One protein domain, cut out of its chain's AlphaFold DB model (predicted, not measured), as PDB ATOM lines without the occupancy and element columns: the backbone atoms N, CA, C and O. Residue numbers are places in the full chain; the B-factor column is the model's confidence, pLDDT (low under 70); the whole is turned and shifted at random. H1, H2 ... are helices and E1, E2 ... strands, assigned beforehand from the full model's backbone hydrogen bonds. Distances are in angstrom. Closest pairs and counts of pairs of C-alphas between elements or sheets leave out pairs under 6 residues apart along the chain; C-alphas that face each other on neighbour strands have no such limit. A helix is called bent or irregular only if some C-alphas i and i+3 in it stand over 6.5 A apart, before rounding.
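AT A GLANCE: This is residues 52 to 249 of the 275 residues of an uncharacterized protein of Thermosphaera aggregans (UniProt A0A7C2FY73). A small three-stranded sheet, E3 E1 E5, has the long helix H1 packed over one face, while H2, H5 and H6 form a separate bundle on the far side from H1, with H4 between sheet and bundle. Past one end of the sheet the chain makes a short strand pair, E2 and E6, and residues 236 to 249 fold back from H6 to E4. The 198 printed residues hold six named helices and six named strands, in the order H1 E1 E2 H2 E3 H3 E4 H4 E5 E6 H5 H6. The three-stranded sheet is mixed, the E2 and E6 pair is parallel, and the class is mixed, helices and strands. The whole is compact, with a radius of gyration of the C-alphas of 16.7 A and spans of 52 by 44 by 31 A.

IN THESE COORDINATES: H1 covers residues 61 to 77, 24.4 A long, from C-alpha 61 at (-41.790, 46.669, -19.812). E1, residues 82 to 89, measures 23.8 A and runs on into E2, residues 92 to 94, at 63 degrees. H2, residues 106 to 123, is 25.8 A long. E3, residues 138 to 141, H3, residues 142 to 146, and E4, residues 149 to 151, follow. H4, residues 153 to 170, is 24.9 A long; it is irregular, with C-alphas 154 and 157 7.0 A apart, and has a kink of 35 degrees near residue 160. E5, residues 184 to 191, measures 22.0 A, and E6 is residues 195 to 197. H5, residues 202 to 217, is 22.3 A long, and H6, residues 224 to 235, is 16.4 A long and ends at C-alpha 235, (-13.950, 61.552, -41.648).

HOW THE PARTS SIT: E1 is the inner strand, parallel to E5, with N 84 and O 185 2.8 A apart, and antiparallel to E3, with N 139 and O 85 2.8 A apart. H1 makes two layers with this sheet, helix on one face, at a height over the sheet of 7.1 A; its closest C-alphas to E1 are Tyr 71 and Val 85, 6.2 A. H3 stands at the sheet's level, and H4 only grazes the sheet with residues 157 to 168. E2 and E6 are parallel, with N 93 and O 195 2.9 A apart. H5 is the hub: it touches H4, closest at Ala 155 and Ser 212, C-alphas 4.5 A apart, at a shallow tilt of 23 degrees, the same way. H5 touches H2 at Ala 107 and Ile 209, 5.4 A between C-alphas. H5 and H6 form a helical hairpin, closest at the C-alphas of Tyr 217 and Lys 227, 5.8 A. H6 touches H2 at the C-alphas of Ile 118 and Gly 226, 5.7 A. E4 pairs with no named strand, but its residues 150 to 151 pair antiparallel with residues 248 to 249. Every O i to N i+4 pair is within hydrogen-bond range in H1, H2, H3, H5 and H6, and 10 of 14 in H4.

THE WHOLE: The C-alphas of Thr 97 and Glu 174, the two farthest apart, are 53.6 A apart. The printed part has no cut; the long links are E2 to H2, H2 to E3 and H4 to E5. Mean pLDDT of the printed part is 92.1, and residues 93 to 105 are under 70.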
ATOM      1  N   GLY A  52     -31.025  35.057 -25.500       98.31
ATOM      2  CA  GLY A  52     -31.567  36.346 -25.917       98.31
ATOM      3  C   GLY A  52     -31.048  37.474 -25.040       98.31
ATOM      4  O   GLY A  52     -30.901  37.306 -23.830       98.31
ATOM      5  N   PHE A  53     -30.794  38.617 -25.661       98.44
ATOM      6  CA  PHE A  53     -30.251  39.813 -25.036       98.44
ATOM      7  C   PHE A  53     -31.306  40.916 -25.035       98.44
ATOM      8  O   PHE A  53     -32.042  41.109 -26.007       98.44
ATOM      9  N   ILE A  54     -31.425  41.601 -23.899       97.00
ATOM     10  CA  ILE A  54     -32.343  42.720 -23.690       97.00
ATOM     11  C   ILE A  54     -31.594  43.756 -22.860       97.00
ATOM     12  O   ILE A  54     -31.090  43.421 -21.783       97.00
ATOM     13  N   ASP A  55     -31.531  44.996 -23.340       93.88
ATOM     14  CA  ASP A  55     -30.885  46.063 -22.589       93.88
ATOM     15  C   ASP A  55     -31.720  46.418 -21.342       93.88
ATOM     16  O   ASP A  55     -32.947  46.567 -21.378       93.88
ATOM     17  N   ALA A  56     -31.043  46.528 -20.197       93.44
ATOM     18  CA  ALA A  56     -31.692  46.722 -18.898       93.44
ATOM     19  C   ALA A  56     -32.202  48.159 -18.668       93.44
ATOM     20  O   ALA A  56     -32.972  48.394 -17.740       93.44
ATOM     21  N   ASP A  57     -31.787  49.123 -19.493       89.31
ATOM     22  CA  ASP A  57     -32.170  50.537 -19.414       89.31
ATOM     23  C   ASP A  57     -33.416  50.876 -20.253       89.31
ATOM     24  O   ASP A  57     -33.627  52.037 -20.615       89.31
ATOM     25  N   ASN A  58     -34.267  49.881 -20.524       89.31
ATOM     26  CA  ASN A  58     -35.526  50.042 -21.246       89.31
ATOM     27  C   ASN A  58     -36.662  50.538 -20.330       89.31
ATOM     28  O   ASN A  58     -36.997  49.912 -19.323       89.31
ATOM     29  N   TYR A  59     -37.309  51.644 -20.706       89.50
ATOM     30  CA  TYR A  59     -38.391  52.254 -19.921       89.50
ATOM     31  C   TYR A  59     -39.775  51.624 -20.142       89.50
ATOM     32  O   TYR A  59     -40.725  51.988 -19.445       89.50
ATOM     33  N   ILE A  60     -39.928  50.705 -21.103       91.50
ATOM     34  CA  ILE A  60     -41.221  50.113 -21.472       91.50
ATOM     35  C   ILE A  60     -41.191  48.596 -21.227       91.50
ATOM     36  O   ILE A  60     -40.802  47.831 -22.111       91.50
ATOM     37  N   PRO A  61     -41.703  48.109 -20.081       94.00
ATOM     38  CA  PRO A  61     -41.790  46.669 -19.812       94.00
ATOM     39  C   PRO A  61     -42.589  45.890 -20.870       94.00
ATOM     40  O   PRO A  61     -42.274  44.742 -21.174       94.00
ATOM     41  N   GLY A  62     -43.604  46.520 -21.474       95.81
ATOM     42  CA  GLY A  62     -44.361  45.930 -22.583       95.81
ATOM     43  C   GLY A  62     -43.514  45.679 -23.836       95.81
ATOM     44  O   GLY A  62     -43.754  44.698 -24.535       95.81
ATOM     45  N   ALA A  63     -42.497  46.509 -24.084       94.94
ATOM     46  CA  ALA A  63     -41.548  46.304 -25.170       94.94
ATOM     47  C   ALA A  63     -40.653  45.095 -24.871       94.94
ATOM     48  O   ALA A  63     -40.524  44.218 -25.710       94.94
ATOM     49  N   VAL A  64     -40.144  44.978 -23.640       96.56
ATOM     50  CA  VAL A  64     -39.358  43.812 -23.193       96.56
ATOM     51  C   VAL A  64     -40.129  42.499 -23.382       96.56
ATOM     52  O   VAL A  64     -39.578  41.524 -23.897       96.56
ATOM     53  N   LEU A  65     -41.420  42.473 -23.029       97.62
ATOM     54  CA  LEU A  65     -42.277  41.310 -23.271       97.62
ATOM     55  C   LEU A  65     -42.445  41.018 -24.770       97.62
ATOM     56  O   LEU A  65     -42.345  39.862 -25.180       97.62
ATOM     57  N   GLU A  66     -42.681  42.044 -25.592       98.06
ATOM     58  CA  GLU A  66     -42.756  41.887 -27.048       98.06
ATOM     59  C   GLU A  66     -41.456  41.314 -27.623       98.06
ATOM     60  O   GLU A  66     -41.510  40.426 -28.473       98.06
ATOM     61  N   TYR A  67     -40.298  41.779 -27.155       98.06
ATOM     62  CA  TYR A  67     -38.992  41.327 -27.632       98.06
ATOM     63  C   TYR A  67     -38.802  39.840 -27.337       98.06
ATOM     64  O   TYR A  67     -38.537  39.062 -28.251       98.06
ATOM     65  N   ALA A  68     -39.053  39.420 -26.094       98.19
ATOM     66  CA  ALA A  68     -38.949  38.020 -25.689       98.19
ATOM     67  C   ALA A  68     -39.902  37.102 -26.479       98.19
ATOM     68  O   ALA A  68     -39.503  36.023 -26.921       98.19
ATOM     69  N   LEU A  69     -41.148  37.537 -26.703       98.44
ATOM     70  CA  LEU A  69     -42.109  36.788 -27.520       98.44
ATOM     71  C   LEU A  69     -41.684  36.731 -28.988       98.44
ATOM     72  O   LEU A  69     -41.801  35.682 -29.615       98.44
ATOM     73  N   THR A  70     -41.140  37.824 -29.522       98.50
ATOM     74  CA  THR A  70     -40.612  37.871 -30.889       98.50
ATOM     75  C   THR A  70     -39.445  36.904 -31.052       98.50
ATOM     76  O   THR A  70     -39.403  36.169 -32.039       98.50
ATOM     77  N   TYR A  71     -38.540  36.846 -30.068       98.62
ATOM     78  CA  TYR A  71     -37.443  35.886 -30.068       98.62
ATOM     79  C   TYR A  71     -37.961  34.458 -30.107       98.62
ATOM     80  O   TYR A  71     -37.591  33.688 -30.990       98.62
ATOM     81  N   TYR A  72     -38.865  34.130 -29.182       98.12
ATOM     82  CA  TYR A  72     -39.481  32.815 -29.109       98.12
ATOM     83  C   TYR A  72     -40.153  32.437 -30.433       98.12
ATOM     84  O   TYR A  72     -39.911  31.352 -30.955       98.12
ATOM     85  N   THR A  73     -40.968  33.322 -31.011       98.00
ATOM     86  CA  THR A  73     -41.674  33.048 -32.265       98.00
ATOM     87  C   THR A  73     -40.709  32.843 -33.430       98.00
ATOM     88  O   THR A  73     -40.794  31.815 -34.095       98.00
ATOM     89  N   ALA A  74     -39.771  33.763 -33.663       97.94
ATOM     90  CA  ALA A  74     -38.853  33.672 -34.800       97.94
ATOM     91  C   ALA A  74     -37.925  32.451 -34.703       97.94
ATOM     92  O   ALA A  74     -37.753  31.729 -35.682       97.94
ATOM     93  N   LEU A  75     -37.380  32.168 -33.515       98.19
ATOM     94  CA  LEU A  75     -36.480  31.031 -33.313       98.19
ATOM     95  C   LEU A  75     -37.202  29.678 -33.402       98.19
ATOM     96  O   LEU A  75     -36.581  28.693 -33.789       98.19
ATOM     97  N   ASN A  76     -38.494  29.600 -33.066       97.19
ATOM     98  CA  ASN A  76     -39.283  28.374 -33.256       97.19
ATOM     99  C   ASN A  76     -39.823  28.212 -34.683       97.19
ATOM    100  O   ASN A  76     -40.153  27.101 -35.080       97.19
ATOM    101  N   MET A  77     -39.948  29.303 -35.440       96.31
ATOM    102  CA  MET A  77     -40.325  29.252 -36.857       96.31
ATOM    103  C   MET A  77     -39.166  28.844 -37.768       96.31
ATOM    104  O   MET A  77     -39.411  28.439 -38.901       96.31
ATOM    105  N   SER A  78     -37.931  28.997 -37.295       97.06
ATOM    106  CA  SER A  78     -36.738  28.640 -38.051       97.06
ATOM    107  C   SER A  78     -36.635  27.133 -38.255       97.06
ATOM    108  O   SER A  78     -36.829  26.357 -37.318       97.06
ATOM    109  N   GLU A  79     -36.280  26.731 -39.472       95.38
ATOM    110  CA  GLU A  79     -35.994  25.331 -39.809       95.38
ATOM    111  C   GLU A  79     -34.508  24.986 -39.601       95.38
ATOM    112  O   GLU A  79     -34.116  23.821 -39.680       95.38
ATOM    113  N   SER A  80     -33.681  25.992 -39.297       96.94
ATOM    114  CA  SER A  80     -32.254  25.839 -39.036       96.94
ATOM    115  C   SER A  80     -31.936  25.652 -37.555       96.94
ATOM    116  O   SER A  80     -32.511  26.287 -36.670       96.94
ATOM    117  N   GLU A  81     -30.916  24.844 -37.272       96.44
ATOM    118  CA  GLU A  81     -30.285  24.798 -35.951       96.44
ATOM    119  C   GLU A  81     -29.382  26.017 -35.681       96.44
ATOM    120  O   GLU A  81     -29.080  26.330 -34.526       96.44
ATOM    121  N   TYR A  82     -28.975  26.725 -36.737       98.06
ATOM    122  CA  TYR A  82     -28.154  27.929 -36.702       98.06
ATOM    123  C   TYR A  82     -29.024  29.141 -37.022       98.06
ATOM    124  O   TYR A  82     -29.186  29.548 -38.174       98.06
ATOM    125  N   LYS A  83     -29.618  29.717 -35.983       98.25
ATOM    126  CA  LYS A  83     -30.692  30.701 -36.119       98.25
ATOM    127  C   LYS A  83     -30.428  31.924 -35.264       98.25
ATOM    128  O   LYS A  83     -29.924  31.816 -34.148       98.25
ATOM    129  N   MET A  84     -30.782  33.088 -35.794       98.75
ATOM    130  CA  MET A  84     -30.663  34.382 -35.136       98.75
ATOM    131  C   MET A  84     -31.880  35.242 -35.455       98.75
ATOM    132  O   MET A  84     -32.396  35.243 -36.568       98.75
ATOM    133  N   VAL A  85     -32.313  36.031 -34.487       98.75
ATOM    134  CA  VAL A  85     -33.349  37.048 -34.632       98.75
ATOM    135  C   VAL A  85     -32.821  38.356 -34.077       98.75
ATOM    136  O   VAL A  85     -32.289  38.397 -32.975       98.75
ATOM    137  N   ARG A  86     -32.952  39.427 -34.851       98.56
ATOM    138  CA  ARG A  86     -32.464  40.766 -34.521       98.56
ATOM    139  C   ARG A  86     -33.619  41.741 -34.636       98.56
ATOM    140  O   ARG A  86     -34.350  41.709 -35.632       98.56
ATOM    141  N   LEU A  87     -33.813  42.581 -33.629       96.81
ATOM    142  CA  LEU A  87     -34.909  43.537 -33.641       96.81
ATOM    143  C   LEU A  87     -34.504  44.822 -34.357       96.81
ATOM    144  O   LEU A  87     -33.382  45.321 -34.274       96.81
ATOM    145  N   SER A  88     -35.458  45.380 -35.082       93.31
ATOM    146  CA  SER A  88     -35.430  46.765 -35.518       93.31
ATOM    147  C   SER A  88     -36.644  47.483 -34.942       93.31
ATOM    148  O   SER A  88     -37.601  46.867 -34.476       93.31
ATOM    149  N   TRP A  89     -36.611  48.808 -34.963       86.12
ATOM    150  CA  TRP A  89     -37.669  49.623 -34.384       86.12
ATOM    151  C   TRP A  89     -38.089  50.673 -35.387       86.12
ATOM    152  O   TRP A  89     -37.237  51.405 -35.893       86.12
ATOM    153  N   GLY A  90     -39.396  50.791 -35.618       71.25
ATOM    154  CA  GLY A  90     -39.944  51.865 -36.444       71.25
ATOM    155  C   GLY A  90     -39.750  53.251 -35.817       71.25
ATOM    156  O   GLY A  90     -39.705  54.251 -36.533       71.25
ATOM    157  N   TYR A  91     -39.608  53.311 -34.484       71.50
ATOM    158  CA  TYR A  91     -39.310  54.529 -33.733       71.50
ATOM    159  C   TYR A  91     -38.394  54.248 -32.532       71.50
ATOM    160  O   TYR A  91     -38.665  53.364 -31.718       71.50
ATOM    161  N   LYS A  92     -37.340  55.056 -32.396       70.44
ATOM    162  CA  LYS A  92     -36.487  55.161 -31.207       70.44
ATOM    163  C   LYS A  92     -36.704  56.518 -30.541       70.44
ATOM    164  O   LYS A  92     -36.762  57.536 -31.233       70.44
ATOM    165  N   ALA A  93     -36.797  56.541 -29.221       67.56
ATOM    166  CA  ALA A  93     -36.804  57.766 -28.432       67.56
ATOM    167  C   ALA A  93     -35.875  57.614 -27.228       67.56
ATOM    168  O   ALA A  93     -35.465  56.514 -26.870       67.56
ATOM    169  N   TRP A  94     -35.546  58.735 -26.608       67.50
ATOM    170  CA  TRP A  94     -34.800  58.769 -25.362       67.50
ATOM    171  C   TRP A  94     -35.633  59.484 -24.303       67.50
ATOM    172  O   TRP A  94     -36.459  60.347 -24.619       67.50
ATOM    173  N   SER A  95     -35.440  59.106 -23.042       59.88
ATOM    174  CA  SER A  95     -36.070  59.809 -21.926       59.88
ATOM    175  C   SER A  95     -35.365  61.155 -21.721       59.88
ATOM    176  O   SER A  95     -34.279  61.209 -21.150       59.88
ATOM    177  N   SER A  96     -35.961  62.238 -22.227       63.25
ATOM    178  CA  SER A  96     -35.558  63.621 -21.933       63.25
ATOM    179  C   SER A  96     -36.773  64.459 -21.532       63.25
ATOM    180  O   SER A  96     -37.895  63.952 -21.477       63.25
ATOM    181  N   THR A  97     -36.568  65.749 -21.249       58.12
ATOM    182  CA  THR A  97     -37.656  66.686 -20.923       58.12
ATOM    183  C   THR A  97     -38.721  66.782 -22.022       58.12
ATOM    184  O   THR A  97     -39.859  67.124 -21.715       58.12
ATOM    185  N   GLU A  98     -38.386  66.436 -23.272       62.94
ATOM    186  CA  GLU A  98     -39.332  66.299 -24.385       62.94
ATOM    187  C   GLU A  98     -39.153  64.939 -25.090       62.94
ATOM    188  O   GLU A  98     -38.068  64.586 -25.553       62.94
ATOM    189  N   LEU A  99     -40.224  64.147 -25.199       65.94
ATOM    190  CA  LEU A  99     -40.203  62.872 -25.925       65.94
ATOM    191  C   LEU A  99     -40.173  63.127 -27.440       65.94
ATOM    192  O   LEU A  99     -41.201  63.435 -28.044       65.94
ATOM    193  N   TYR A 100     -39.004  62.960 -28.065       66.94
ATOM    194  CA  TYR A 100     -38.841  63.042 -29.518       66.94
ATOM    195  C   TYR A 100     -38.574  61.664 -30.134       66.94
ATOM    196  O   TYR A 100     -37.558  61.023 -29.864       66.94
ATOM    197  N   PHE A 101     -39.479  61.219 -31.008       65.38
ATOM    198  CA  PHE A 101     -39.370  59.936 -31.702       65.38
ATOM    199  C   PHE A 101     -38.643  60.096 -33.040       65.38
ATOM    200  O   PHE A 101     -39.129  60.750 -33.963       65.38
ATOM    201  N   ARG A 102     -37.486  59.446 -33.177       65.25
ATOM    202  CA  ARG A 102     -36.754  59.319 -34.444       65.25
ATOM    203  C   ARG A 102     -37.071  57.981 -35.092       65.25
ATOM    204  O   ARG A 102     -37.097  56.960 -34.420       65.25
ATOM    205  N   ARG A 103     -37.243  57.969 -36.415       53.56
ATOM    206  CA  ARG A 103     -37.494  56.729 -37.174       53.56
ATOM    207  C   ARG A 103     -36.318  55.748 -37.186       53.56
ATOM    208  O   ARG A 103     -36.525  54.564 -37.386       53.56
ATOM    209  N   ALA A 104     -35.091  56.226 -36.995       58.47
ATOM    210  CA  ALA A 104     -33.904  55.380 -36.931       58.47
ATOM    211  C   ALA A 104     -32.836  56.008 -36.027       58.47
ATOM    212  O   ALA A 104     -32.706  57.234 -35.961       58.47
ATOM    213  N   GLY A 105     -32.057  55.162 -35.347       68.19
ATOM    214  CA  GLY A 105     -30.856  55.592 -34.633       68.19
ATOM    215  C   GLY A 105     -29.754  55.986 -35.619       68.19
ATOM    216  O   GLY A 105     -29.555  55.299 -36.621       68.19
ATOM    217  N   ARG A 106     -29.033  57.082 -35.335       79.12
ATOM    218  CA  ARG A 106     -27.946  57.595 -36.191       79.12
ATOM    219  C   ARG A 106     -26.875  56.527 -36.438       79.12
ATOM    220  O   ARG A 106     -26.511  56.314 -37.591       79.12
ATOM    221  N   ALA A 107     -26.458  55.816 -35.387       85.88
ATOM    222  CA  ALA A 107     -25.468  54.749 -35.494       85.88
ATOM    223  C   ALA A 107     -25.923  53.621 -36.426       85.88
ATOM    224  O   ALA A 107     -25.297  53.388 -37.458       85.88
ATOM    225  N   SER A 108     -27.078  53.007 -36.143       86.69
ATOM    226  CA  SER A 108     -27.613  51.917 -36.966       86.69
ATOM    227  C   SER A 108     -27.798  52.331 -38.428       86.69
ATOM    228  O   SER A 108     -27.507  51.545 -39.320       86.69
ATOM    229  N   ALA A 109     -28.255  53.559 -38.707       90.00
ATOM    230  CA  ALA A 109     -28.426  54.037 -40.080       90.00
ATOM    231  C   ALA A 109     -27.095  54.085 -40.854       90.00
ATOM    232  O   ALA A 109     -27.032  53.615 -41.992       90.00
ATOM    233  N   ILE A 110     -26.037  54.609 -40.226       95.06
ATOM    234  CA  ILE A 110     -24.702  54.711 -40.828       95.06
ATOM    235  C   ILE A 110     -24.096  53.319 -41.018       95.06
ATOM    236  O   ILE A 110     -23.728  52.961 -42.137       95.06
ATOM    237  N   VAL A 111     -24.059  52.504 -39.962       97.06
ATOM    238  CA  VAL A 111     -23.413  51.184 -39.994       97.06
ATOM    239  C   VAL A 111     -24.146  50.232 -40.946       97.06
ATOM    240  O   VAL A 111     -23.501  49.561 -41.751       97.06
ATOM    241  N   ASN A 112     -25.488  50.243 -40.969       97.00
ATOM    242  CA  ASN A 112     -26.265  49.503 -41.972       97.00
ATOM    243  C   ASN A 112     -25.905  49.948 -43.395       97.00
ATOM    244  O   ASN A 112     -25.748  49.106 -44.278       97.00
ATOM    245  N   SER A 113     -25.795  51.259 -43.645       97.31
ATOM    246  CA  SER A 113     -25.461  51.778 -44.975       97.31
ATOM    247  C   SER A 113     -24.080  51.304 -45.427       97.31
ATOM    248  O   SER A 113     -23.947  50.790 -46.538       97.31
ATOM    249  N   VAL A 114     -23.071  51.417 -44.560       98.12
ATOM    250  CA  VAL A 114     -21.702  50.986 -44.862       98.12
ATOM    251  C   VAL A 114     -21.638  49.480 -45.106       98.12
ATOM    252  O   VAL A 114     -21.119  49.053 -46.138       98.12
ATOM    253  N   LEU A 115     -22.225  48.671 -44.221       97.94
ATOM    254  CA  LEU A 115     -22.204  47.215 -44.351       97.94
ATOM    255  C   LEU A 115     -22.905  46.748 -45.636       97.94
ATOM    256  O   LEU A 115     -22.360  45.931 -46.374       97.94
ATOM    257  N   ASN A 116     -24.064  47.320 -45.973       98.25
ATOM    258  CA  ASN A 116     -24.751  47.012 -47.230       98.25
ATOM    259  C   ASN A 116     -23.954  47.446 -48.468       98.25
ATOM    260  O   ASN A 116     -23.925  46.710 -49.456       98.25
ATOM    261  N   LYS A 117     -23.274  48.601 -48.440       98.06
ATOM    262  CA  LYS A 117     -22.390  49.028 -49.540       98.06
ATOM    263  C   LYS A 117     -21.230  48.054 -49.731       98.06
ATOM    264  O   LYS A 117     -20.935  47.686 -50.862       98.06
ATOM    265  N   ILE A 118     -20.621  47.580 -48.646       97.62
ATOM    266  CA  ILE A 118     -19.544  46.581 -48.691       97.62
ATOM    267  C   ILE A 118     -20.045  45.260 -49.280       97.62
ATOM    268  O   ILE A 118     -19.429  44.723 -50.203       97.62
ATOM    269  N   LEU A 119     -21.200  44.770 -48.820       96.38
ATOM    270  CA  LEU A 119     -21.837  43.584 -49.398       96.38
ATOM    271  C   LEU A 119     -22.150  43.788 -50.886       96.38
ATOM    272  O   LEU A 119     -21.930  42.887 -51.693       96.38
ATOM    273  N   SER A 120     -22.596  44.987 -51.266       96.38
ATOM    274  CA  SER A 120     -22.894  45.336 -52.656       96.38
ATOM    275  C   SER A 120     -21.649  45.318 -53.539       96.38
ATOM    276  O   SER A 120     -21.684  44.759 -54.636       96.38
ATOM    277  N   LEU A 121     -20.535  45.883 -53.058       93.69
ATOM    278  CA  LEU A 121     -19.240  45.860 -53.744       93.69
ATOM    279  C   LEU A 121     -18.764  44.423 -53.965       93.69
ATOM    280  O   LEU A 121     -18.359  44.072 -55.076       93.69
ATOM    281  N   ARG A 122     -18.878  43.573 -52.937       91.19
ATOM    282  CA  ARG A 122     -18.465  42.167 -53.001       91.19
ATOM    283  C   ARG A 122     -19.336  41.353 -53.959       91.19
ATOM    284  O   ARG A 122     -18.812  40.620 -54.795       91.19
ATOM    285  N   ARG A 123     -20.658  41.515 -53.867       91.19
ATOM    286  CA  ARG A 123     -21.649  40.831 -54.714       91.19
ATOM    287  C   ARG A 123     -21.682  41.373 -56.148       91.19
ATOM    288  O   ARG A 123     -22.181  40.690 -57.038       91.19
ATOM    289  N   LYS A 124     -21.183  42.594 -56.374       92.31
ATOM    290  CA  LYS A 124     -21.380  43.389 -57.603       92.31
ATOM    291  C   LYS A 124     -22.862  43.625 -57.928       92.31
ATOM    292  O   LYS A 124     -23.243  43.699 -59.093       92.31
ATOM    293  N   ALA A 125     -23.695  43.719 -56.896       95.31
ATOM    294  CA  ALA A 125     -25.118  44.010 -57.005       95.31
ATOM    295  C   ALA A 125     -25.578  44.733 -55.742       95.31
ATOM    296  O   ALA A 125     -25.246  44.299 -54.640       95.31
ATOM    297  N   GLU A 126     -26.336  45.814 -55.907       96.12
ATOM    298  CA  GLU A 126     -26.818  46.610 -54.782       96.12
ATOM    299  C   GLU A 126     -27.710  45.794 -53.845       96.12
ATOM    300  O   GLU A 126     -28.506  44.949 -54.267       96.12
ATOM    301  N   THR A 127     -27.575  46.060 -52.550       96.75
ATOM    302  CA  THR A 127     -28.437  45.509 -51.514       96.75
ATOM    303  C   THR A 127     -28.691  46.545 -50.432       96.75
ATOM    304  O   THR A 127     -27.882  47.440 -50.200       96.75
ATOM    305  N   ASP A 128     -29.819  46.401 -49.751       96.50
ATOM    306  CA  ASP A 128     -30.146  47.133 -48.535       96.50
ATOM    307  C   ASP A 128     -30.558  46.180 -47.398       96.50
ATOM    308  O   ASP A 128     -31.179  46.612 -46.426       96.50
ATOM    309  N   ILE A 129     -30.221  44.892 -47.532       97.00
ATOM    310  CA  ILE A 129     -30.776  43.792 -46.741       97.00
ATOM    311  C   ILE A 129     -30.511  43.933 -45.241       97.00
ATOM    312  O   ILE A 129     -31.366  43.570 -44.437       97.00
ATOM    313  N   VAL A 130     -29.358  44.469 -44.831       97.38
ATOM    314  CA  VAL A 130     -29.021  44.613 -43.409       97.38
ATOM    315  C   VAL A 130     -29.666  45.873 -42.839       97.38
ATOM    316  O   VAL A 130     -29.340  46.990 -43.240       97.38
ATOM    317  N   LYS A 131     -30.557  45.694 -41.865       96.38
ATOM    318  CA  LYS A 131     -31.242  46.759 -41.119       96.38
ATOM    319  C   LYS A 131     -30.903  46.761 -39.622       96.38
ATOM    320  O   LYS A 131     -31.328  47.666 -38.907       96.38
ATOM    321  N   THR A 132     -30.125  45.788 -39.148       96.81
ATOM    322  CA  THR A 132     -29.946  45.470 -37.718       96.81
ATOM    323  C   THR A 132     -28.475  45.319 -37.299       96.81
ATOM    324  O   THR A 132     -28.153  44.522 -36.419       96.81
ATOM    325  N   SER A 133     -27.553  46.073 -37.911       95.75
ATOM    326  CA  SER A 133     -26.115  46.018 -37.571       95.75
ATOM    327  C   SER A 133     -25.828  46.251 -36.083       95.75
ATOM    328  O   SER A 133     -25.094  45.479 -35.485       95.75
ATOM    329  N   ASN A 134     -26.493  47.226 -35.458       93.75
ATOM    330  CA  ASN A 134     -26.393  47.518 -34.019       93.75
ATOM    331  C   ASN A 134     -27.674  47.152 -33.259       93.75
ATOM    332  O   ASN A 134     -28.287  47.998 -32.606       93.75
ATOM    333  N   SER A 135     -28.143  45.920 -33.429       94.69
ATOM    334  CA  SER A 135     -29.320  45.419 -32.721       94.69
ATOM    335  C   SER A 135     -28.914  44.911 -31.347       94.69
ATOM    336  O   SER A 135     -28.548  43.750 -31.243       94.69
ATOM    337  N   GLY A 136     -28.965  45.768 -30.321       93.56
ATOM    338  CA  GLY A 136     -28.693  45.356 -28.936       93.56
ATOM    339  C   GLY A 136     -29.680  44.299 -28.430       93.56
ATOM    340  O   GLY A 136     -29.313  43.423 -27.652       93.56
ATOM    341  N   GLU A 137     -30.915  44.368 -28.924       97.25
ATOM    342  CA  GLU A 137     -31.957  43.372 -28.747       97.25
ATOM    343  C   GLU A 137     -31.920  42.335 -29.867       97.25
ATOM    344  O   GLU A 137     -32.446  42.532 -30.969       97.25
ATOM    345  N   HIS A 138     -31.316  41.195 -29.580       98.69
ATOM    346  CA  HIS A 138     -31.316  40.036 -30.459       98.69
ATOM    347  C   HIS A 138     -31.284  38.744 -29.652       98.69
ATOM    348  O   HIS A 138     -31.025  38.727 -28.451       98.69
ATOM    349  N   ALA A 139     -31.552  37.639 -30.331       98.81
ATOM    350  CA  ALA A 139     -31.417  36.302 -29.783       98.81
ATOM    351  C   ALA A 139     -30.885  35.345 -30.847       98.81
ATOM    352  O   ALA A 139     -31.002  35.597 -32.046       98.81
ATOM    353  N   MET A 140     -30.298  34.239 -30.413       98.75
ATOM    354  CA  MET A 140     -29.759  33.216 -31.301       98.75
ATOM    355  C   MET A 140     -29.741  31.844 -30.633       98.75
ATOM    356  O   MET A 140     -29.823  31.741 -29.407       98.75
ATOM    357  N   SER A 141     -29.615  30.785 -31.433       98.62
ATOM    358  CA  SER A 141     -29.343  29.456 -30.892       98.62
ATOM    359  C   SER A 141     -27.954  29.408 -30.260       98.62
ATOM    360  O   SER A 141     -27.009  30.027 -30.754       98.62
ATOM    361  N   ILE A 142     -27.806  28.634 -29.183       98.12
ATOM    362  CA  ILE A 142     -26.495  28.394 -28.563       98.12
ATOM    363  C   ILE A 142     -25.537  27.741 -29.564       98.12
ATOM    364  O   ILE A 142     -24.362  28.096 -29.607       98.12
ATOM    365  N   LYS A 143     -26.054  26.858 -30.432       97.12
ATOM    366  CA  LYS A 143     -25.296  26.277 -31.548       97.12
ATOM    367  C   LYS A 143     -24.667  27.348 -32.432       97.12
ATOM    368  O   LYS A 143     -23.488  27.246 -32.731       97.12
ATOM    369  N   LEU A 144     -25.425  28.380 -32.813       97.94
ATOM    370  CA  LEU A 144     -24.862  29.477 -33.588       97.94
ATOM    371  C   LEU A 144     -23.868  30.287 -32.762       97.94
ATOM    372  O   LEU A 144     -22.751  30.490 -33.220       97.94
ATOM    373  N   ALA A 145     -24.238  30.694 -31.547       97.75
ATOM    374  CA  ALA A 145     -23.400  31.541 -30.701       97.75
ATOM    375  C   ALA A 145     -21.990  30.961 -30.480       97.75
ATOM    376  O   ALA A 145     -21.011  31.699 -30.530       97.75
ATOM    377  N   LYS A 146     -21.871  29.639 -30.293       96.62
ATOM    378  CA  LYS A 146     -20.588  28.945 -30.073       96.62
ATOM    379  C   LYS A 146     -19.642  28.972 -31.271       96.62
ATOM    380  O   LYS A 146     -18.436  28.882 -31.078       96.62
ATOM    381  N   GLU A 147     -20.169  29.146 -32.476       95.56
ATOM    382  CA  GLU A 147     -19.375  29.225 -33.704       95.56
ATOM    383  C   GLU A 147     -18.968  30.666 -34.061       95.56
ATOM    384  O   GLU A 147     -18.258  30.903 -35.041       95.56
ATOM    385  N   MET A 148     -19.438  31.660 -33.301       95.19
ATOM    386  CA  MET A 148     -19.224  33.070 -33.616       95.19
ATOM    387  C   MET A 148     -17.963  33.626 -32.961       95.19
ATOM    388  O   MET A 148     -17.565  33.257 -31.856       95.19
ATOM    389  N   THR A 149     -17.358  34.592 -33.648       96.62
ATOM    390  CA  THR A 149     -16.376  35.495 -33.051       96.62
ATOM    391  C   THR A 149     -17.099  36.730 -32.529       96.62
ATOM    392  O   THR A 149     -17.732  37.449 -33.298       96.62
ATOM    393  N   PHE A 150     -16.981  36.987 -31.231       97.81
ATOM    394  CA  PHE A 150     -17.488  38.180 -30.557       97.81
ATOM    395  C   PHE A 150     -16.439  39.289 -30.618       97.81
ATOM    396  O   PHE A 150     -15.244  39.005 -30.629       97.81
ATOM    397  N   ALA A 151     -16.867  40.550 -30.638       97.75
ATOM    398  CA  ALA A 151     -15.975  41.677 -30.368       97.75
ATOM    399  C   ALA A 151     -16.168  42.177 -28.936       97.75
ATOM    400  O   ALA A 151     -17.237  41.979 -28.363       97.75
ATOM    401  N   GLY A 152     -15.150  42.830 -28.377       95.62
ATOM    402  CA  GLY A 152     -15.295  43.596 -27.137       95.62
ATOM    403  C   GLY A 152     -16.151  44.852 -27.326       95.62
ATOM    404  O   GLY A 152     -16.362  45.312 -28.450       95.62
ATOM    405  N   GLY A 153     -16.639  45.415 -26.219       93.69
ATOM    406  CA  GLY A 153     -17.341  46.706 -26.244       93.69
ATOM    407  C   GLY A 153     -18.659  46.696 -27.034       93.69
ATOM    408  O   GLY A 153     -19.426  45.735 -26.954       93.69
ATOM    409  N   TYR A 154     -18.928  47.784 -27.760       94.19
ATOM    410  CA  TYR A 154     -20.119  48.036 -28.590       94.19
ATOM    411  C   TYR A 154     -19.981  47.541 -30.034       94.19
ATOM    412  O   TYR A 154     -20.927  47.627 -30.819       94.19
ATOM    413  N   ALA A 155     -18.815  47.016 -30.406       96.75
ATOM    414  CA  ALA A 155     -18.629  46.358 -31.694       96.75
ATOM    415  C   ALA A 155     -19.357  45.006 -31.783       96.75
ATOM    416  O   ALA A 155     -19.539  44.500 -32.893       96.75
ATOM    417  N   VAL A 156     -19.752  44.406 -30.651       98.00
ATOM    418  CA  VAL A 156     -20.228  43.015 -30.571       98.00
ATOM    419  C   VAL A 156     -21.380  42.714 -31.528       98.00
ATOM    420  O   VAL A 156     -21.290  41.758 -32.295       98.00
ATOM    421  N   GLU A 157     -22.413  43.554 -31.584       97.94
ATOM    422  CA  GLU A 157     -23.588  43.295 -32.419       97.94
ATOM    423  C   GLU A 157     -23.252  43.350 -33.914       97.94
ATOM    424  O   GLU A 157     -23.809  42.592 -34.712       97.94
ATOM    425  N   THR A 158     -22.337  44.240 -34.309       98.12
ATOM    426  CA  THR A 158     -21.882  44.332 -35.704       98.12
ATOM    427  C   THR A 158     -20.933  43.185 -36.033       98.12
ATOM    428  O   THR A 158     -21.044  42.579 -37.102       98.12
ATOM    429  N   GLN A 159     -20.031  42.856 -35.109       98.38
ATOM    430  CA  GLN A 159     -19.071  41.772 -35.258       98.38
ATOM    431  C   GLN A 159     -19.767  40.420 -35.412       98.38
ATOM    432  O   GLN A 159     -19.277  39.584 -36.163       98.38
ATOM    433  N   GLU A 160     -20.922  40.213 -34.784       98.31
ATOM    434  CA  GLU A 160     -21.727  39.014 -34.991       98.31
ATOM    435  C   GLU A 160     -22.076  38.812 -36.473       98.31
ATOM    436  O   GLU A 160     -21.772  37.769 -37.048       98.31
ATOM    437  N   LEU A 161     -22.641  39.830 -37.133       98.19
ATOM    438  CA  LEU A 161     -22.944  39.758 -38.566       98.19
ATOM    439  C   LEU A 161     -21.673  39.606 -39.409       98.19
ATOM    440  O   LEU A 161     -21.658  38.820 -40.355       98.19
ATOM    441  N   VAL A 162     -20.601  40.326 -39.061       98.06
ATOM    442  CA  VAL A 162     -19.299  40.197 -39.735       98.06
ATOM    443  C   VAL A 162     -18.787  38.758 -39.645       98.06
ATOM    444  O   VAL A 162     -18.416  38.197 -40.669       98.06
ATOM    445  N   SER A 163     -18.849  38.130 -38.469       97.25
ATOM    446  CA  SER A 163     -18.442  36.740 -38.251       97.25
ATOM    447  C   SER A 163     -19.230  35.779 -39.144       97.25
ATOM    448  O   SER A 163     -18.639  34.881 -39.742       97.25
ATOM    449  N   LEU A 164     -20.548  35.981 -39.283       96.69
ATOM    450  CA  LEU A 164     -21.383  35.175 -40.184       96.69
ATOM    451  C   LEU A 164     -20.963  35.345 -41.644       96.69
ATOM    452  O   LEU A 164     -20.835  34.362 -42.370       96.69
ATOM    453  N   PHE A 165     -20.738  36.582 -42.091       96.31
ATOM    454  CA  PHE A 165     -20.335  36.835 -43.472       96.31
ATOM    455  C   PHE A 165     -18.927  36.311 -43.766       96.31
ATOM    456  O   PHE A 165     -18.682  35.777 -44.847       96.31
ATOM    457  N   GLU A 166     -18.003  36.401 -42.819       95.19
ATOM    458  CA  GLU A 166     -16.672  35.822 -42.979       95.19
ATOM    459  C   GLU A 166     -16.739  34.302 -43.112       95.19
ATOM    460  O   GLU A 166     -16.213  33.767 -44.084       95.19
ATOM    461  N   ALA A 167     -17.436  33.619 -42.202       94.06
ATOM    462  CA  ALA A 167     -17.490  32.159 -42.189       94.06
ATOM    463  C   ALA A 167     -18.358  31.573 -43.315       94.06
ATOM    464  O   ALA A 167     -17.984  30.572 -43.927       94.06
ATOM    465  N   CYS A 168     -19.510  32.194 -43.591       93.00
ATOM    466  CA  CYS A 168     -20.594  31.614 -44.392       93.00
ATOM    467  C   CYS A 168     -21.012  32.437 -45.613       93.00
ATOM    468  O   CYS A 168     -21.934  32.038 -46.323       93.00
ATOM    469  N   TYR A 169     -20.341  33.552 -45.908       90.94
ATOM    470  CA  TYR A 169     -20.483  34.225 -47.202       90.94
ATOM    471  C   TYR A 169     -19.176  34.202 -47.995       90.94
ATOM    472  O   TYR A 169     -19.172  33.786 -49.149       90.94
ATOM    473  N   VAL A 170     -18.061  34.585 -47.373       90.06
ATOM    474  CA  VAL A 170     -16.735  34.556 -48.010       90.06
ATOM    475  C   VAL A 170     -16.068  33.189 -47.851       90.06
ATOM    476  O   VAL A 170     -15.511  32.668 -48.809       90.06
ATOM    477  N   GLY A 171     -16.158  32.588 -46.667       87.31
ATOM    478  CA  GLY A 171     -15.463  31.348 -46.328       87.31
ATOM    479  C   GLY A 171     -16.173  30.050 -46.732       87.31
ATOM    480  O   GLY A 171     -15.686  28.961 -46.437       87.31
ATOM    481  N   VAL A 172     -17.304  30.120 -47.446       85.94
ATOM    482  CA  VAL A 172     -18.011  28.913 -47.929       85.94
ATOM    483  C   VAL A 172     -17.117  28.082 -48.845       85.94
ATOM    484  O   VAL A 172     -17.052  26.865 -48.692       85.94
ATOM    485  N   GLU A 173     -16.394  28.730 -49.762       81.00
ATOM    486  CA  GLU A 173     -15.457  28.051 -50.668       81.00
ATOM    487  C   GLU A 173     -14.254  27.455 -49.919       81.00
ATOM    488  O   GLU A 173     -13.680  26.459 -50.355       81.00
ATOM    489  N   GLU A 174     -13.912  28.026 -48.762       86.88
ATOM    490  CA  GLU A 174     -12.851  27.557 -47.862       86.88
ATOM    491  C   GLU A 174     -13.334  26.435 -46.921       86.88
ATOM    492  O   GLU A 174     -12.545  25.891 -46.150       86.88
ATOM    493  N   GLY A 175     -14.624  26.076 -46.970       86.44
ATOM    494  CA  GLY A 175     -15.225  25.070 -46.095       86.44
ATOM    495  C   GLY A 175     -15.353  25.513 -44.634       86.44
ATOM    496  O   GLY A 175     -15.497  24.665 -43.760       86.44
ATOM    497  N   SER A 176     -15.301  26.820 -44.350       87.38
ATOM    498  CA  SER A 176     -15.314  27.341 -42.977       87.38
ATOM    499  C   SER A 176     -16.711  27.535 -42.387       87.38
ATOM    500  O   SER A 176     -16.823  27.921 -41.229       87.38
ATOM    501  N   CYS A 177     -17.776  27.342 -43.170       94.12
ATOM    502  CA  CYS A 177     -19.134  27.581 -42.691       94.12
ATOM    503  C   CYS A 177     -19.637  26.392 -41.847       94.12
ATOM    504  O   CYS A 177     -19.897  25.327 -42.415       94.12
ATOM    505  N   PRO A 178     -19.846  26.560 -40.527       91.44
ATOM    506  CA  PRO A 178     -20.213  25.465 -39.619       91.44
ATOM    507  C   PRO A 178     -21.620  24.911 -39.872       91.44
ATOM    508  O   PRO A 178     -21.939  23.789 -39.485       91.44
ATOM    509  N   ALA A 179     -22.472  25.687 -40.542       92.69
ATOM    510  CA  ALA A 179     -23.850  25.307 -40.805       92.69
ATOM    511  C   ALA A 179     -24.017  24.348 -41.991       92.69
ATOM    512  O   ALA A 179     -25.121  23.849 -42.196       92.69
ATOM    513  N   LEU A 180     -22.968  24.076 -42.777       92.31
ATOM    514  CA  LEU A 180     -23.073  23.195 -43.943       92.31
ATOM    515  C   LEU A 180     -23.313  21.725 -43.536       92.31
ATOM    516  O   LEU A 180     -22.714  21.248 -42.574       92.31
ATOM    517  N   PRO A 181     -24.150  20.969 -44.281       90.62
ATOM    518  CA  PRO A 181     -24.837  21.346 -45.525       90.62
ATOM    519  C   PRO A 181     -26.170  22.095 -45.325       90.62
ATOM    520  O   PRO A 181     -26.876  22.332 -46.303       90.62
ATOM    521  N   GLY A 182     -26.543  22.417 -44.087       92.19
ATOM    522  CA  GLY A 182     -27.697  23.254 -43.773       92.19
ATOM    523  C   GLY A 182     -27.469  24.735 -44.102       92.19
ATOM    524  O   GLY A 182     -26.676  25.099 -44.972       92.19
ATOM    525  N   ASN A 183     -28.195  25.609 -43.413       94.06
ATOM    526  CA  ASN A 183     -28.172  27.055 -43.619       94.06
ATOM    527  C   ASN A 183     -28.092  27.804 -42.280       94.06
ATOM    528  O   ASN A 183     -28.247  27.214 -41.215       94.06
ATOM    529  N   ILE A 184     -27.864  29.116 -42.341       97.00
ATOM    530  CA  ILE A 184     -28.045  30.021 -41.203       97.00
ATOM    531  C   ILE A 184     -29.241  30.913 -41.512       97.00
ATOM    532  O   ILE A 184     -29.290  31.520 -42.585       97.00
ATOM    533  N   GLU A 185     -30.183  31.019 -40.581       97.88
ATOM    534  CA  GLU A 185     -31.370  31.862 -40.738       97.88
ATOM    535  C   GLU A 185     -31.293  33.079 -39.816       97.88
ATOM    536  O   GLU A 185     -31.274  32.952 -38.593       97.88
ATOM    537  N   VAL A 186     -31.240  34.275 -40.414       98.31
ATOM    538  CA  VAL A 186     -31.208  35.552 -39.689       98.31
ATOM    539  C   VAL A 186     -32.497  36.322 -39.958       98.31
ATOM    540  O   VAL A 186     -32.705  36.857 -41.048       98.31
ATOM    541  N   TYR A 187     -33.352  36.415 -38.946       98.50
ATOM    542  CA  TYR A 187     -34.586  37.191 -38.979       98.50
ATOM    543  C   TYR A 187     -34.325  38.625 -38.522       98.50
ATOM    544  O   TYR A 187     -33.663  38.854 -37.513       98.50
ATOM    545  N   GLN A 188     -34.879  39.598 -39.243       98.06
ATOM    546  CA  GLN A 188     -34.862  41.008 -38.855       98.06
ATOM    547  C   GLN A 188     -36.303  41.465 -38.670       98.06
ATOM    548  O   GLN A 188     -37.039  41.587 -39.648       98.06
ATOM    549  N   VAL A 189     -36.719  41.650 -37.418       97.50
ATOM    550  CA  VAL A 189     -38.127  41.872 -37.072       97.50
ATOM    551  C   VAL A 189     -38.316  43.285 -36.544       97.50
ATOM    552  O   VAL A 189     -37.721  43.657 -35.537       97.50
ATOM    553  N   GLU A 190     -39.165  44.062 -37.214       96.00
ATOM    554  CA  GLU A 190     -39.557  45.386 -36.734       96.00
ATOM    555  C   GLU A 190     -40.611  45.260 -35.628       96.00
ATOM    556  O   GLU A 190     -41.695  44.710 -35.850       96.00
ATOM    557  N   THR A 191     -40.307  45.779 -34.439       94.56
ATOM    558  CA  THR A 191     -41.213  45.740 -33.283       94.56
ATOM    559  C   THR A 191     -42.305  46.803 -33.380       94.56
ATOM    560  O   THR A 191     -42.136  47.859 -33.997       94.56
ATOM    561  N   ARG A 192     -43.439  46.559 -32.718       93.00
ATOM    562  CA  ARG A 192     -44.545  47.516 -32.588       93.00
ATOM    563  C   ARG A 192     -44.292  48.541 -31.499       93.00
ATOM    564  O   ARG A 192     -44.602  49.714 -31.710       93.00
ATOM    565  N   ASN A 193     -43.756  48.127 -30.352       92.12
ATOM    566  CA  ASN A 193     -43.386  49.075 -29.312       92.12
ATOM    567  C   ASN A 193     -42.181  49.912 -29.765       92.12
ATOM    568  O   ASN A 193     -41.267  49.382 -30.410       92.12
ATOM    569  N   PRO A 194     -42.143  51.209 -29.408       88.31
ATOM    570  CA  PRO A 194     -40.949  52.011 -29.598       88.31
ATOM    571  C   PRO A 194     -39.828  51.519 -28.679       88.31
ATOM    572  O   PRO A 194     -40.069  50.924 -27.627       88.31
ATOM    573  N   HIS A 195     -38.595  51.822 -29.059       87.12
ATOM    574  CA  HIS A 195     -37.430  51.600 -28.209       87.12
ATOM    575  C   HIS A 195     -37.118  52.876 -27.438       87.12
ATOM    576  O   HIS A 195     -36.744  53.879 -28.052       87.12
ATOM    577  N   ILE A 196     -37.315  52.850 -26.118       85.00
ATOM    578  CA  ILE A 196     -37.037  53.993 -25.245       85.00
ATOM    579  C   ILE A 196     -36.037  53.580 -24.178       85.00
ATOM    580  O   ILE A 196     -36.365  52.790 -23.293       85.00
ATOM    581  N   HIS A 197     -34.845  54.162 -24.253       82.25
ATOM    582  CA  HIS A 197     -33.767  53.952 -23.293       82.25
ATOM    583  C   HIS A 197     -33.184  55.284 -22.806       82.25
ATOM    584  O   HIS A 197     -33.601  56.371 -23.223       82.25
ATOM    585  N   SER A 198     -32.234  55.198 -21.878       78.69
ATOM    586  CA  SER A 198     -31.543  56.369 -21.330       78.69
ATOM    587  C   SER A 198     -30.687  57.061 -22.397       78.69
ATOM    588  O   SER A 198     -30.029  56.393 -23.200       78.69
ATOM    589  N   GLU A 199     -30.669  58.399 -22.406       77.81
ATOM    590  CA  GLU A 199     -29.784  59.177 -23.279       77.81
ATOM    591  C   GLU A 199     -28.345  59.129 -22.748       77.81
ATOM    592  O   GLU A 199     -28.076  59.537 -21.621       77.81
ATOM    593  N   LYS A 200     -27.414  58.632 -23.570       78.75
ATOM    594  CA  LYS A 200     -25.987  58.480 -23.221       78.75
ATOM    595  C   LYS A 200     -25.083  59.538 -23.878       78.75
ATOM    596  O   LYS A 200     -23.866  59.475 -23.751       78.75
ATOM    597  N   GLY A 201     -25.678  60.530 -24.546       82.06
ATOM    598  CA  GLY A 201     -24.974  61.638 -25.197       82.06
ATOM    599  C   GLY A 201     -24.405  61.309 -26.583       82.06
ATOM    600  O   GLY A 201     -24.364  60.160 -27.018       82.06
ATOM    601  N   GLU A 202     -23.974  62.349 -27.297       84.50
ATOM    602  CA  GLU A 202     -23.497  62.250 -28.686       84.50
ATOM    603  C   GLU A 202     -22.146  61.525 -28.804       84.50
ATOM    604  O   GLU A 202     -21.956  60.736 -29.724       84.50
ATOM    605  N   SER A 203     -21.226  61.737 -27.856       85.88
ATOM    606  CA  SER A 203     -19.911  61.078 -27.856       85.88
ATOM    607  C   SER A 203     -20.035  59.557 -27.825       85.88
ATOM    608  O   SER A 203     -19.343  58.870 -28.565       85.88
ATOM    609  N   HIS A 204     -20.978  59.050 -27.031       87.12
ATOM    610  CA  HIS A 204     -21.278  57.628 -26.948       87.12
ATOM    611  C   HIS A 204     -21.793  57.069 -28.283       87.12
ATOM    612  O   HIS A 204     -21.378  55.999 -28.714       87.12
ATOM    613  N   VAL A 205     -22.657  57.810 -28.987       87.44
ATOM    614  CA  VAL A 205     -23.157  57.398 -30.311       87.44
ATOM    615  C   VAL A 205     -22.021  57.340 -31.335       87.44
ATOM    616  O   VAL A 205     -21.991  56.419 -32.151       87.44
ATOM    617  N   ILE A 206     -21.095  58.300 -31.302       91.06
ATOM    618  CA  ILE A 206     -19.929  58.328 -32.193       91.06
ATOM    619  C   ILE A 206     -18.993  57.150 -31.899       91.06
ATOM    620  O   ILE A 206     -18.592  56.456 -32.830       91.06
ATOM    621  N   GLU A 207     -18.706  56.876 -30.626       92.19
ATOM    622  CA  GLU A 207     -17.896  55.729 -30.194       92.19
ATOM    623  C   GLU A 207     -18.486  54.400 -30.688       92.19
ATOM    624  O   GLU A 207     -17.788  53.625 -31.341       92.19
ATOM    625  N   MET A 208     -19.799  54.190 -30.516       93.44
ATOM    626  CA  MET A 208     -20.491  53.011 -31.053       93.44
ATOM    627  C   MET A 208     -20.308  52.864 -32.570       93.44
ATOM    628  O   MET A 208     -20.126  51.750 -33.066       93.44
ATOM    629  N   ILE A 209     -20.372  53.969 -33.325       95.75
ATOM    630  CA  ILE A 209     -20.163  53.937 -34.779       95.75
ATOM    631  C   ILE A 209     -18.722  53.548 -35.098       95.75
ATOM    632  O   ILE A 209     -18.520  52.661 -35.922       95.75
ATOM    633  N   ILE A 210     -17.738  54.176 -34.452       96.50
ATOM    634  CA  ILE A 210     -16.314  53.903 -34.686       96.50
ATOM    635  C   ILE A 210     -16.001  52.432 -34.401       96.50
ATOM    636  O   ILE A 210     -15.407  51.763 -35.245       96.50
ATOM    637  N   GLU A 211     -16.448  51.902 -33.263       96.75
ATOM    638  CA  GLU A 211     -16.242  50.498 -32.896       96.75
ATOM    639  C   GLU A 211     -16.905  49.534 -33.891       96.75
ATOM    640  O   GLU A 211     -16.296  48.557 -34.335       96.75
ATOM    641  N   SER A 212     -18.131  49.839 -34.320       97.75
ATOM    642  CA  SER A 212     -18.850  49.030 -35.311       97.75
ATOM    643  C   SER A 212     -18.161  49.043 -36.674       97.75
ATOM    644  O   SER A 212     -17.996  48.004 -37.312       97.75
ATOM    645  N   LEU A 213     -17.731  50.220 -37.132       98.12
ATOM    646  CA  LEU A 213     -16.992  50.361 -38.382       98.12
ATOM    647  C   LEU A 213     -15.606  49.719 -38.292       98.12
ATOM    648  O   LEU A 213     -15.139  49.188 -39.296       98.12
ATOM    649  N   SER A 214     -14.992  49.680 -37.109       97.94
ATOM    650  CA  SER A 214     -13.753  48.940 -36.869       97.94
ATOM    651  C   SER A 214     -13.918  47.435 -37.093       97.94
ATOM    652  O   SER A 214     -13.129  46.820 -37.819       97.94
ATOM    653  N   ALA A 215     -14.989  46.841 -36.547       98.12
ATOM    654  CA  ALA A 215     -15.312  45.426 -36.753       98.12
ATOM    655  C   ALA A 215     -15.388  45.065 -38.240       98.12
ATOM    656  O   ALA A 215     -14.895  44.013 -38.656       98.12
ATOM    657  N   ILE A 216     -15.948  45.970 -39.042       98.38
ATOM    658  CA  ILE A 216     -16.053  45.824 -40.490       98.38
ATOM    659  C   ILE A 216     -14.693  46.073 -41.167       98.38
ATOM    660  O   ILE A 216     -14.277  45.269 -41.994       98.38
ATOM    661  N   TYR A 217     -13.970  47.138 -40.813       98.44
ATOM    662  CA  TYR A 217     -12.707  47.545 -41.446       98.44
ATOM    663  C   TYR A 217     -11.645  46.438 -41.433       98.44
ATOM    664  O   TYR A 217     -10.964  46.207 -42.435       98.44
ATOM    665  N   TYR A 218     -11.535  45.721 -40.312       97.81
ATOM    666  CA  TYR A 218     -10.595  44.611 -40.131       97.81
ATOM    667  C   TYR A 218     -11.177  43.246 -40.531       97.81
ATOM    668  O   TYR A 218     -10.701  42.205 -40.066       97.81
ATOM    669  N   SER A 219     -12.239  43.225 -41.339       96.44
ATOM    670  CA  SER A 219     -12.846  41.993 -41.844       96.44
ATOM    671  C   SER A 219     -12.257  41.552 -43.185       96.44
ATOM    672  O   SER A 219     -11.982  42.374 -44.060       96.44
ATOM    673  N   LYS A 220     -12.183  40.233 -43.409       93.12
ATOM    674  CA  LYS A 220     -11.893  39.618 -44.723       93.12
ATOM    675  C   LYS A 220     -12.945  39.944 -45.793       93.12
ATOM    676  O   LYS A 220     -12.726  39.721 -46.990       93.12
ATOM    677  N   LEU A 221     -14.110  40.442 -45.376       92.69
ATOM    678  CA  LEU A 221     -15.161  40.899 -46.276       92.69
ATOM    679  C   LEU A 221     -14.715  42.118 -47.102       92.69
ATOM    680  O   LEU A 221     -15.162  42.273 -48.242       92.69
ATOM    681  N   VAL A 222     -13.835  42.949 -46.540       95.44
ATOM    682  CA  VAL A 222     -13.534  44.301 -47.014       95.44
ATOM    683  C   VAL A 222     -12.240  44.331 -47.828       95.44
ATOM    684  O   VAL A 222     -11.188  43.891 -47.371       95.44
ATOM    685  N   ASP A 223     -12.322  44.873 -49.043       94.88
ATOM    686  CA  ASP A 223     -11.169  45.194 -49.889       94.88
ATOM    687  C   ASP A 223     -10.732  46.661 -49.704       94.88
ATOM    688  O   ASP A 223     -11.324  47.413 -48.929       94.88
ATOM    689  N   ASP A 224      -9.713  47.110 -50.436       96.81
ATOM    690  CA  ASP A 224      -9.203  48.485 -50.312       96.81
ATOM    691  C   ASP A 224     -10.269  49.556 -50.602       96.81
ATOM    692  O   ASP A 224     -10.258  50.627 -49.996       96.81
ATOM    693  N   LYS A 225     -11.237  49.267 -51.486       96.50
ATOM    694  CA  LYS A 225     -12.349  50.187 -51.770       96.50
ATOM    695  C   LYS A 225     -13.312  50.273 -50.594       96.50
ATOM    696  O   LYS A 225     -13.754  51.365 -50.246       96.50
ATOM    697  N   GLY A 226     -13.636  49.136 -49.983       97.12
ATOM    698  CA  GLY A 226     -14.449  49.099 -48.775       97.12
ATOM    699  C   GLY A 226     -13.757  49.782 -47.591       97.12
ATOM    700  O   GLY A 226     -14.414  50.506 -46.847       97.12
ATOM    701  N   LYS A 227     -12.432  49.639 -47.456       97.88
ATOM    702  CA  LYS A 227     -11.649  50.361 -46.443       97.88
ATOM    703  C   LYS A 227     -11.698  51.868 -46.665       97.88
ATOM    704  O   LYS A 227     -11.989  52.591 -45.719       97.88
ATOM    705  N   ALA A 228     -11.486  52.334 -47.897       97.50
ATOM    706  CA  ALA A 228     -11.593  53.755 -48.233       97.50
ATOM    707  C   ALA A 228     -12.985  54.317 -47.897       97.50
ATOM    708  O   ALA A 228     -13.082  55.341 -47.234       97.50
ATOM    709  N   LEU A 229     -14.059  53.591 -48.236       97.88
ATOM    710  CA  LEU A 229     -15.429  53.969 -47.870       97.88
ATOM    711  C   LEU A 229     -15.615  54.130 -46.351       97.88
ATOM    712  O   LEU A 229     -16.320  55.040 -45.908       97.88
ATOM    713  N   ILE A 230     -15.033  53.233 -45.551       98.12
ATOM    714  CA  ILE A 230     -15.107  53.315 -44.088       98.12
ATOM    715  C   ILE A 230     -14.346  54.542 -43.582       98.12
ATOM    716  O   ILE A 230     -14.887  55.273 -42.760       98.12
ATOM    717  N   ILE A 231     -13.139  54.793 -44.096       98.00
ATOM    718  CA  ILE A 231     -12.349  55.979 -43.742       98.00
ATOM    719  C   ILE A 231     -13.103  57.264 -44.085       98.00
ATOM    720  O   ILE A 231     -13.226  58.127 -43.222       98.00
ATOM    721  N   ASP A 232     -13.679  57.366 -45.284       97.38
ATOM    722  CA  ASP A 232     -14.481  58.528 -45.686       97.38
ATOM    723  C   ASP A 232     -15.668  58.735 -44.728       97.38
ATOM    724  O   ASP A 232     -15.940  59.847 -44.280       97.38
ATOM    725  N   THR A 233     -16.335  57.644 -44.330       97.19
ATOM    726  CA  THR A 233     -17.448  57.700 -43.367       97.19
ATOM    727  C   THR A 233     -16.989  58.151 -41.975       97.19
ATOM    728  O   THR A 233     -17.719  58.861 -41.285       97.19
ATOM    729  N   LEU A 234     -15.794  57.748 -41.535       96.62
ATOM    730  CA  LEU A 234     -15.210  58.185 -40.264       96.62
ATOM    731  C   LEU A 234     -14.801  59.664 -40.308       96.62
ATOM    732  O   LEU A 234     -15.041  60.390 -39.342       96.62
ATOM    733  N   MET A 235     -14.275  60.137 -41.441       95.50
ATOM    734  CA  MET A 235     -13.950  61.552 -41.648       95.50
ATOM    735  C   MET A 235     -15.196  62.442 -41.571       95.50
ATOM    736  O   MET A 235     -15.147  63.497 -40.937       95.50
ATOM    737  N   ASP A 236     -16.334  61.996 -42.113       94.06
ATOM    738  CA  ASP A 236     -17.627  62.692 -41.974       94.06
ATOM    739  C   ASP A 236     -18.080  62.822 -40.503       94.06
ATOM    740  O   ASP A 236     -18.865  63.708 -40.157       94.06
ATOM    741  N   LEU A 237     -17.560  61.965 -39.617       91.12
ATOM    742  CA  LEU A 237     -17.776  61.996 -38.168       91.12
ATOM    743  C   LEU A 237     -16.663  62.735 -37.410       91.12
ATOM    744  O   LEU A 237     -16.637  62.701 -36.182       91.12
ATOM    745  N   SER A 238     -15.764  63.424 -38.121       92.75
ATOM    746  CA  SER A 238     -14.586  64.097 -37.554       92.75
ATOM    747  C   SER A 238     -13.613  63.151 -36.833       92.75
ATOM    748  O   SER A 238     -12.892  63.576 -35.933       92.75
ATOM    749  N   TYR A 239     -13.587  61.872 -37.223       93.44
ATOM    750  CA  TYR A 239     -12.573  60.914 -36.793       93.44
ATOM    751  C   TYR A 239     -11.515  60.765 -37.891       93.44
ATOM    752  O   TYR A 239     -11.824  60.389 -39.022       93.44
ATOM    753  N   GLU A 240     -10.260  61.065 -37.561       91.25
ATOM    754  CA  GLU A 240      -9.149  61.009 -38.510       91.25
ATOM    755  C   GLU A 240      -8.381  59.686 -38.401       91.25
ATOM    756  O   GLU A 240      -7.963  59.275 -37.319       91.25
ATOM    757  N   GLY A 241      -8.128  59.059 -39.551       90.62
ATOM    758  CA  GLY A 241      -7.288  57.867 -39.652       90.62
ATOM    759  C   GLY A 241      -8.041  56.546 -39.510       90.62
ATOM    760  O   GLY A 241      -9.267  56.479 -39.592       90.62
ATOM    761  N   GLU A 242      -7.274  55.467 -39.358       95.25
ATOM    762  CA  GLU A 242      -7.826  54.121 -39.216       95.25
ATOM    763  C   GLU A 242      -8.501  53.947 -37.845       95.25
ATOM    764  O   GLU A 242      -7.984  54.432 -36.829       95.25
ATOM    765  N   PRO A 243      -9.663  53.270 -37.782       96.50
ATOM    766  CA  PRO A 243     -10.250  52.911 -36.500       96.50
ATOM    767  C   PRO A 243      -9.337  51.897 -35.782       96.50
ATOM    768  O   PRO A 243      -8.639  51.135 -36.447       96.50
ATOM    769  N   PRO A 244      -9.313  51.843 -34.439       95.12
ATOM    770  CA  PRO A 244      -8.457  50.903 -33.714       95.12
ATOM    771  C   PRO A 244      -8.936  49.459 -33.923       95.12
ATOM    772  O   PRO A 244     -10.146  49.242 -33.861       95.12
ATOM    773  N   PRO A 245      -8.051  48.457 -34.110       95.62
ATOM    774  CA  PRO A 245      -8.464  47.061 -34.244       95.62
ATOM    775  C   PRO A 245      -9.343  46.604 -33.072       95.62
ATOM    776  O   PRO A 245      -8.982  46.856 -31.919       95.62
ATOM    777  N   PRO A 246     -10.470  45.914 -33.326       95.19
ATOM    778  CA  PRO A 246     -11.332  45.454 -32.251       95.19
ATOM    779  C   PRO A 246     -10.685  44.265 -31.538       95.19
ATOM    780  O   PRO A 246     -10.084  43.389 -32.171       95.19
ATOM    781  N   LEU A 247     -10.872  44.184 -30.221       96.19
ATOM    782  CA  LEU A 247     -10.659  42.927 -29.508       96.19
ATOM    783  C   LEU A 247     -11.684  41.912 -30.012       96.19
ATOM    784  O   LEU A 247     -12.863  42.242 -30.137       96.19
ATOM    785  N   ARG A 248     -11.228  40.697 -30.323       97.12
ATOM    786  CA  ARG A 248     -12.055  39.611 -30.846       97.12
ATOM    787  C   ARG A 248     -11.857  38.358 -30.009       97.12
ATOM    788  O   ARG A 248     -10.723  37.988 -29.714       97.12
ATOM    789  N   TYR A 249     -12.956  37.699 -29.679       96.88
ATOM    790  CA  TYR A 249     -12.991  36.532 -28.813       96.88
ATOM    791  C   TYR A 249     -13.793  35.423 -29.485       96.88
ATOM    792  O   TYR A 249     -14.934  35.631 -29.895       96.88
TER     793      TYR A 249